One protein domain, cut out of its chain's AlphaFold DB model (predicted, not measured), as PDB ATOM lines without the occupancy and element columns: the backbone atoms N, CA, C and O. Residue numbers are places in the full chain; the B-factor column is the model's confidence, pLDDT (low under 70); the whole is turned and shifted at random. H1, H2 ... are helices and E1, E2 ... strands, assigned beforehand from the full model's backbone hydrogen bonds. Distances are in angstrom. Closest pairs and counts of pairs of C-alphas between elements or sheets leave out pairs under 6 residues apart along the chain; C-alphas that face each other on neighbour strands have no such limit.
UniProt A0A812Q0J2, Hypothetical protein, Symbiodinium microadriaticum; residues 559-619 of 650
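Overview. This is residues 559 to 619 of the 650 residues of the protein "Hypothetical protein" of Symbiodinium microadriaticum (UniProt A0A812Q0J2). Little regular structure is here: the unnamed loop of residues 569 to 600 winds out to one end of an elongated shape, H2 lies at the other, and the short H1 lies between. Near H2's end, the first residues fold back beside the short strand E1. The 61 printed residues run E1, H1, H2, mostly helix, with only 18 in named elements; the whole is compact, radius of gyration of the C-alphas 11.3 A, spanning 35 by 23 by 17 A.

Arrangement. Start at residues 559 to 560, which pair antiparallel with residues 566 to 567 of E1, residues 566 to 568; E1 pairs with no named strand. Go on to H1, residues 601 to 605, and H2, residues 608 to 617: they are close but not clearly touching, closest at the C-alphas of Leu 605 and Met 611, 6.6 A. E1 is apart from both. In H1 and H2 every O i to N i+4 pair is within hydrogen-bond range.

Along the chain. Find C-alpha 566 at (95.169, 108.685, 101.196), where E1 begins; it runs 7.0 A. H1 spans 6.2 A. H2 runs 14.1 A to C-alpha 617 at (104.768, 114.006, 105.762).

Size, cuts and confidence. The farthest C-alphas, Ser 595 and Gly 619, are 36.8 A apart. E1 to H1 is a long link, H1 to H2 a tight one. The printed part has no cut, and no printed residue is under 70 in pLDDT.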
ATOM      1  N   VAL A 559      98.055 110.444 105.402       97.12
ATOM      2  CA  VAL A 559      99.220 110.075 104.595       97.12
ATOM      3  C   VAL A 559      98.751 109.844 103.158       97.12
ATOM      4  O   VAL A 559      97.948 108.947 102.881       97.12
ATOM      5  N   TRP A 560      99.218 110.677 102.229       96.88
ATOM      6  CA  TRP A 560      98.859 110.595 100.812       96.88
ATOM      7  C   TRP A 560      99.799 109.631 100.089       96.88
ATOM      8  O   TRP A 560     100.959 109.947  99.860       96.88
ATOM      9  N   MET A 561      99.296 108.453  99.715       95.06
ATOM     10  CA  MET A 561     100.069 107.457  98.955       95.06
ATOM     11  C   MET A 561     100.097 107.769  97.449       95.06
ATOM     12  O   MET A 561     100.955 107.275  96.730       95.06
ATOM     13  N   SER A 562      99.126 108.544  96.960       94.88
ATOM     14  CA  SER A 562      99.051 109.068  95.587       94.88
ATOM     15  C   SER A 562      98.167 110.321  95.565       94.88
ATOM     16  O   SER A 562      97.532 110.630  96.573       94.88
ATOM     17  N   GLU A 563      98.042 110.989  94.416       93.19
ATOM     18  CA  GLU A 563      97.196 112.186  94.246       93.19
ATOM     19  C   GLU A 563      95.724 111.974  94.639       93.19
ATOM     20  O   GLU A 563      95.054 112.900  95.090       93.19
ATOM     21  N   THR A 564      95.207 110.751  94.496       93.94
ATOM     22  CA  THR A 564      93.788 110.433  94.738       93.94
ATOM     23  C   THR A 564      93.562 109.513  95.935       93.94
ATOM     24  O   THR A 564      92.428 109.371  96.406       93.94
ATOM     25  N   ARG A 565      94.623 108.888  96.462       94.75
ATOM     26  CA  ARG A 565      94.537 107.883  97.530       94.75
ATOM     27  C   ARG A 565      95.325 108.312  98.759       94.75
ATOM     28  O   ARG A 565      96.549 108.401  98.726       94.75
ATOM     29  N   TRP A 566      94.610 108.446  99.871       95.81
ATOM     30  CA  TRP A 566      95.169 108.685 101.196       95.81
ATOM     31  C   TRP A 566      94.712 107.616 102.195       95.81
ATOM     32  O   TRP A 566      93.666 106.979 102.020       95.81
ATOM     33  N   VAL A 567      95.504 107.429 103.246       96.50
ATOM     34  CA  VAL A 567      95.206 106.597 104.422       96.50
ATOM     35  C   VAL A 567      95.485 107.391 105.697       96.50
ATOM     36  O   VAL A 567      96.198 108.390 105.651       96.50
ATOM     37  N   TYR A 568      94.888 107.003 106.822       97.19
ATOM     38  CA  TYR A 568      95.271 107.566 108.114       97.19
ATOM     39  C   TYR A 568      96.671 107.086 108.493       97.19
ATOM     40  O   TYR A 568      97.057 105.960 108.174       97.19
ATOM     41  N   GLU A 569      97.412 107.955 109.171       96.81
ATOM     42  CA  GLU A 569      98.671 107.622 109.822       96.81
ATOM     43  C   GLU A 569      98.450 106.459 110.795       96.81
ATOM     44  O   GLU A 569      97.679 106.563 111.753       96.81
ATOM     45  N   VAL A 570      99.102 105.337 110.509       96.25
ATOM     46  CA  VAL A 570      99.125 104.157 111.369       96.25
ATOM     47  C   VAL A 570      99.909 104.514 112.625       96.25
ATOM     48  O   VAL A 570     101.109 104.773 112.559       96.25
ATOM     49  N   LEU A 571      99.220 104.555 113.765       95.12
ATOM     50  CA  LEU A 571      99.841 104.873 115.051       95.12
ATOM     51  C   LEU A 571     100.607 103.652 115.597       95.12
ATOM     52  O   LEU A 571     100.196 102.526 115.311       95.12
ATOM     53  N   PRO A 572     101.667 103.832 116.411       91.50
ATOM     54  CA  PRO A 572     102.503 102.720 116.891       91.50
ATOM     55  C   PRO A 572     101.727 101.614 117.623       91.50
ATOM     56  O   PRO A 572     102.027 100.433 117.484       91.50
ATOM     57  N   GLU A 573     100.681 101.982 118.363       90.44
ATOM     58  CA  GLU A 573      99.847 101.040 119.124       90.44
ATOM     59  C   GLU A 573      98.695 100.440 118.298       90.44
ATOM     60  O   GLU A 573      97.933  99.588 118.769       90.44
ATOM     61  N   GLN A 574      98.530 100.877 117.050       92.25
ATOM     62  CA  GLN A 574      97.397 100.489 116.233       92.25
ATOM     63  C   GLN A 574      97.586  99.085 115.656       92.25
ATOM     64  O   GLN A 574      98.295  98.863 114.678       92.25
ATOM     65  N   ARG A 575      96.855  98.121 116.221       89.56
ATOM     66  CA  ARG A 575      96.838  96.736 115.721       89.56
ATOM     67  C   ARG A 575      95.914  96.548 114.517       89.56
ATOM     68  O   ARG A 575      96.212  95.767 113.616       89.56
ATOM     69  N   TYR A 576      94.807  97.290 114.462       89.94
ATOM     70  CA  TYR A 576      93.720  97.049 113.509       89.94
ATOM     71  C   TYR A 576      93.570  98.154 112.464       89.94
ATOM     72  O   TYR A 576      93.438  99.333 112.785       89.94
ATOM     73  N   GLY A 577      93.471  97.752 111.201       90.25
ATOM     74  CA  GLY A 577      93.205  98.644 110.080       90.25
ATOM     75  C   GLY A 577      93.004  97.845 108.799       90.25
ATOM     76  O   GLY A 577      93.449  96.711 108.700       90.25
ATOM     77  N   CYS A 578      92.252  98.386 107.847       90.31
ATOM     78  CA  CYS A 578      92.109  97.819 106.510       90.31
ATOM     79  C   CYS A 578      92.046  98.939 105.480       90.31
ATOM     80  O   CYS A 578      91.738 100.088 105.814       90.31
ATOM     81  N   GLY A 579      92.236  98.594 104.204       86.44
ATOM     82  CA  GLY A 579      92.090  99.552 103.106       86.44
ATOM     83  C   GLY A 579      90.717 100.236 103.072       86.44
ATOM     84  O   GLY A 579      90.633 101.415 102.737       86.44
ATOM     85  N   GLY A 580      89.653  99.541 103.495       87.44
ATOM     86  CA  GLY A 580      88.291 100.085 103.538       87.44
ATOM     87  C   GLY A 580      88.054 101.113 104.650       87.44
ATOM     88  O   GLY A 580      87.385 102.116 104.418       87.44
ATOM     89  N   CYS A 581      88.617 100.914 105.848       90.12
ATOM     90  CA  CYS A 581      88.535 101.897 106.937       90.12
ATOM     91  C   CYS A 581      89.671 102.925 106.908       90.12
ATOM     92  O   CYS A 581      89.738 103.777 107.796       90.12
ATOM     93  N   ARG A 582      90.559 102.827 105.910       90.00
ATOM     94  CA  ARG A 582      91.752 103.660 105.745       90.00
ATOM     95  C   ARG A 582      92.647 103.684 106.985       90.00
ATOM     96  O   ARG A 582      93.281 104.695 107.231       90.00
ATOM     97  N   PHE A 583      92.696 102.588 107.743       90.44
ATOM     98  CA  PHE A 583      93.483 102.483 108.981       90.44
ATOM     99  C   PHE A 583      93.087 103.496 110.070       90.44
ATOM    100  O   PHE A 583      93.931 104.023 110.784       90.44
ATOM    101  N   LEU A 584      91.788 103.737 110.260       90.06
ATOM    102  CA  LEU A 584      91.293 104.463 111.437       90.06
ATOM    103  C   LEU A 584      91.713 103.757 112.746       90.06
ATOM    104  O   LEU A 584      91.572 102.538 112.812       90.06
ATOM    105  N   TYR A 585      92.126 104.505 113.779       84.75
ATOM    106  CA  TYR A 585      92.750 104.039 115.040       84.75
ATOM    107  C   TYR A 585      92.108 102.806 115.705       84.75
ATOM    108  O   TYR A 585      92.794 101.965 116.274       84.75
ATOM    109  N   PHE A 586      90.788 102.641 115.594       87.88
ATOM    110  CA  PHE A 586      90.074 101.502 116.182       87.88
ATOM    111  C   PHE A 586      89.758 100.359 115.212       87.88
ATOM    112  O   PHE A 586      89.126  99.383 115.613       87.88
ATOM    113  N   GLY A 587      90.136 100.469 113.942       88.31
ATOM    114  CA  GLY A 587      89.680  99.584 112.876       88.31
ATOM    115  C   GLY A 587      88.157  99.635 112.667       88.31
ATOM    116  O   GLY A 587      87.387 100.150 113.483       88.31
ATOM    117  N   CYS A 588      87.673  99.094 111.550       91.94
ATOM    118  CA  CYS A 588      86.236  98.842 111.399       91.94
ATOM    119  C   CYS A 588      85.848  97.501 112.043       91.94
ATOM    120  O   CYS A 588      86.703  96.718 112.451       91.94
ATOM    121  N   LYS A 589      84.544  97.190 112.088       92.75
ATOM    122  CA  LYS A 589      84.052  95.895 112.598       92.75
ATOM    123  C   LYS A 589      84.679  94.685 111.893       92.75
ATOM    124  O   LYS A 589      84.777  93.636 112.510       92.75
ATOM    125  N   ALA A 590      85.084  94.824 110.627       92.00
ATOM    126  CA  ALA A 590      85.755  93.752 109.894       92.00
ATOM    127  C   ALA A 590      87.212  93.569 110.343       92.00
ATOM    128  O   ALA A 590      87.637  92.435 110.509       92.00
ATOM    129  N   CYS A 591      87.942  94.663 110.603       91.62
ATOM    130  CA  CYS A 591      89.322  94.612 111.103       91.62
ATOM    131  C   CYS A 591      89.433  93.951 112.475       91.62
ATOM    132  O   CYS A 591      90.461  93.376 112.785       91.62
ATOM    133  N   LYS A 592      88.387  94.067 113.300       91.88
ATOM    134  CA  LYS A 592      88.354  93.513 114.660       91.88
ATOM    135  C   LYS A 592      88.055  92.011 114.715       91.88
ATOM    136  O   LYS A 592      87.936  91.480 115.808       91.88
ATOM    137  N   ARG A 593      87.832  91.346 113.576       93.81
ATOM    138  CA  ARG A 593      87.600  89.896 113.548       93.81
ATOM    139  C   ARG A 593      88.941  89.171 113.552       93.81
ATOM    140  O   ARG A 593      89.823  89.556 112.796       93.81
ATOM    141  N   ASP A 594      89.042  88.080 114.300       90.75
ATOM    142  CA  ASP A 594      90.266  87.262 114.345       90.75
ATOM    143  C   ASP A 594      90.581  86.617 112.986       90.75
ATOM    144  O   ASP A 594      91.732  86.411 112.628       90.75
ATOM    145  N   SER A 595      89.550  86.384 112.170       92.00
ATOM    146  CA  SER A 595      89.665  85.885 110.795       92.00
ATOM    147  C   SER A 595      89.872  86.985 109.745       92.00
ATOM    148  O   SER A 595      89.587  86.783 108.560       92.00
ATOM    149  N   PHE A 596      90.306  88.181 110.148       89.88
ATOM    150  CA  PHE A 596      90.508  89.289 109.223       89.88
ATOM    151  C   PHE A 596      91.628  88.976 108.218       89.88
ATOM    152  O   PHE A 596      92.804  88.947 108.558       89.88
ATOM    153  N   ARG A 597      91.247  88.785 106.947       86.00
ATOM    154  CA  ARG A 597      92.162  88.485 105.827       86.00
ATOM    155  C   ARG A 597      92.700  89.718 105.086       86.00
ATOM    156  O   ARG A 597      93.306  89.578 104.030       86.00
ATOM    157  N   GLY A 598      92.397  90.932 105.546       87.31
ATOM    158  CA  GLY A 598      92.876  92.143 104.873       87.31
ATOM    159  C   GLY A 598      94.284  92.545 105.319       87.31
ATOM    160  O   GLY A 598      94.865  91.923 106.203       87.31
ATOM    161  N   ARG A 599      94.815  93.627 104.730       88.00
ATOM    162  CA  ARG A 599      96.133  94.152 105.119       88.00
ATOM    163  C   ARG A 599      96.144  94.601 106.574       88.00
ATOM    164  O   ARG A 599      95.363  95.483 106.929       88.00
ATOM    165  N   THR A 600      97.030  94.024 107.377       90.81
ATOM    166  CA  THR A 600      97.260  94.426 108.770       90.81
ATOM    167  C   THR A 600      98.023  95.753 108.841       90.81
ATOM    168  O   THR A 600      98.623  96.195 107.860       90.81
ATOM    169  N   CYS A 601      98.022  96.408 110.007       92.75
ATOM    170  CA  CYS A 601      98.803  97.635 110.210       92.75
ATOM    171  C   CYS A 601     100.305  97.396 110.001       92.75
ATOM    172  O   CYS A 601     100.970  98.224 109.390       92.75
ATOM    173  N   THR A 602     100.808  96.226 110.407       92.31
ATOM    174  CA  THR A 602     102.194  95.800 110.165       92.31
ATOM    175  C   THR A 602     102.508  95.690 108.674       92.31
ATOM    176  O   THR A 602     103.515  96.225 108.224       92.31
ATOM    177  N   GLN A 603     101.608  95.098 107.883       93.62
ATOM    178  CA  GLN A 603     101.769  95.015 106.427       93.62
ATOM    179  C   GLN A 603     101.724  96.391 105.749       93.62
ATOM    180  O   GLN A 603     102.402  96.616 104.749       93.62
ATOM    181  N   GLN A 604     100.921  97.321 106.271       95.00
ATOM    182  CA  GLN A 604     100.865  98.688 105.754       95.00
ATOM    183  C   GLN A 604     102.133  99.481 106.099       95.00
ATOM    184  O   GLN A 604     102.601 100.242 105.260       95.00
ATOM    185  N   LEU A 605     102.702  99.275 107.291       95.19
ATOM    186  CA  LEU A 605     103.990  99.848 107.693       95.19
ATOM    187  C   LEU A 605     105.158  99.279 106.873       95.19
ATOM    188  O   LEU A 605     106.114  99.997 106.619       95.19
ATOM    189  N   SER A 606     105.066  98.036 106.392       95.50
ATOM    190  CA  SER A 606     106.052  97.473 105.458       95.50
ATOM    191  C   SER A 606     105.867  97.911 103.997       95.50
ATOM    192  O   SER A 606     106.698  97.578 103.158       95.50
ATOM    193  N   ASP A 607     104.783  98.619 103.654       96.06
ATOM    194  CA  ASP A 607     104.544  99.064 102.275       96.06
ATOM    195  C   ASP A 607     105.490 100.239 101.939       96.06
ATOM    196  O   ASP A 607     105.384 101.309 102.554       96.06
ATOM    197  N   PRO A 608     106.406 100.097 100.959       97.12
ATOM    198  CA  PRO A 608     107.401 101.125 100.655       97.12
ATOM    199  C   PRO A 608     106.761 102.439 100.188       97.12
ATOM    200  O   PRO A 608     107.307 103.518 100.427       97.12
ATOM    201  N   VAL A 609     105.577 102.379  99.563       96.31
ATOM    202  CA  VAL A 609     104.838 103.575  99.133       96.31
ATOM    203  C   VAL A 609     104.327 104.348 100.346       96.31
ATOM    204  O   VAL A 609     104.381 105.577 100.370       96.31
ATOM    205  N   TYR A 610     103.853 103.632 101.366       96.56
ATOM    206  CA  TYR A 610     103.394 104.239 102.609       96.56
ATOM    207  C   TYR A 610     104.558 104.851 103.392       96.56
ATOM    208  O   TYR A 610     104.453 106.003 103.805       96.56
ATOM    209  N   MET A 611     105.681 104.136 103.521       97.38
ATOM    210  CA  MET A 611     106.871 104.648 104.212       97.38
ATOM    211  C   MET A 611     107.434 105.901 103.542       97.38
ATOM    212  O   MET A 611     107.707 106.890 104.218       97.38
ATOM    213  N   LYS A 612     107.508 105.925 102.205       97.31
ATOM    214  CA  LYS A 612     107.912 107.126 101.462       97.31
ATOM    215  C   LYS A 612     106.953 108.297 101.697       97.31
ATOM    216  O   LYS A 612     107.396 109.425 101.891       97.31
ATOM    217  N   ALA A 613     105.645 108.042 101.691       96.81
ATOM    218  CA  ALA A 613     104.641 109.071 101.955       96.81
ATOM    219  C   ALA A 613     104.702 109.598 103.399       96.81
ATOM    220  O   ALA A 613     104.496 110.792 103.623       96.81
ATOM    221  N   LEU A 614     105.010 108.733 104.368       96.88
ATOM    222  CA  LEU A 614     105.176 109.106 105.770       96.88
ATOM    223  C   LEU A 614     106.440 109.953 105.979       96.88
ATOM    224  O   LEU A 614     106.366 110.989 106.633       96.88
ATOM    225  N   ALA A 615     107.555 109.588 105.341       96.94
ATOM    226  CA  ALA A 615     108.794 110.366 105.367       96.94
ATOM    227  C   ALA A 615     108.613 111.772 104.756       96.94
ATOM    228  O   ALA A 615     109.099 112.760 105.303       96.94
ATOM    229  N   ILE A 616     107.838 111.896 103.668       96.12
ATOM    230  CA  ILE A 616     107.454 113.207 103.108       96.12
ATOM    231  C   ILE A 616     106.603 114.001 104.110       96.12
ATOM    232  O   ILE A 616     106.819 115.198 104.289       96.12
ATOM    233  N   LEU A 617     105.640 113.354 104.778       95.50
ATOM    234  CA  LEU A 617     104.768 114.006 105.762       95.50
ATOM    235  C   LEU A 617     105.539 114.495 107.000       95.50
ATOM    236  O   LEU A 617     105.182 115.522 107.574       95.50
ATOM    237  N   ASN A 618     106.586 113.773 107.401       95.69
ATOM    238  CA  ASN A 618     107.481 114.158 108.491       95.69
ATOM    239  C   ASN A 618     108.531 115.199 108.072       95.69
ATOM    240  O   ASN A 618     109.233 115.726 108.930       95.69
ATOM    241  N   GLY A 619     108.629 115.521 106.778       95.50
ATOM    242  CA  GLY A 619     109.636 116.442 106.253       95.50
ATOM    243  C   GLY A 619     111.044 115.846 106.168       95.50
ATOM    244  O   GLY A 619     111.991 116.587 105.932       95.50
TER     245      GLY A 619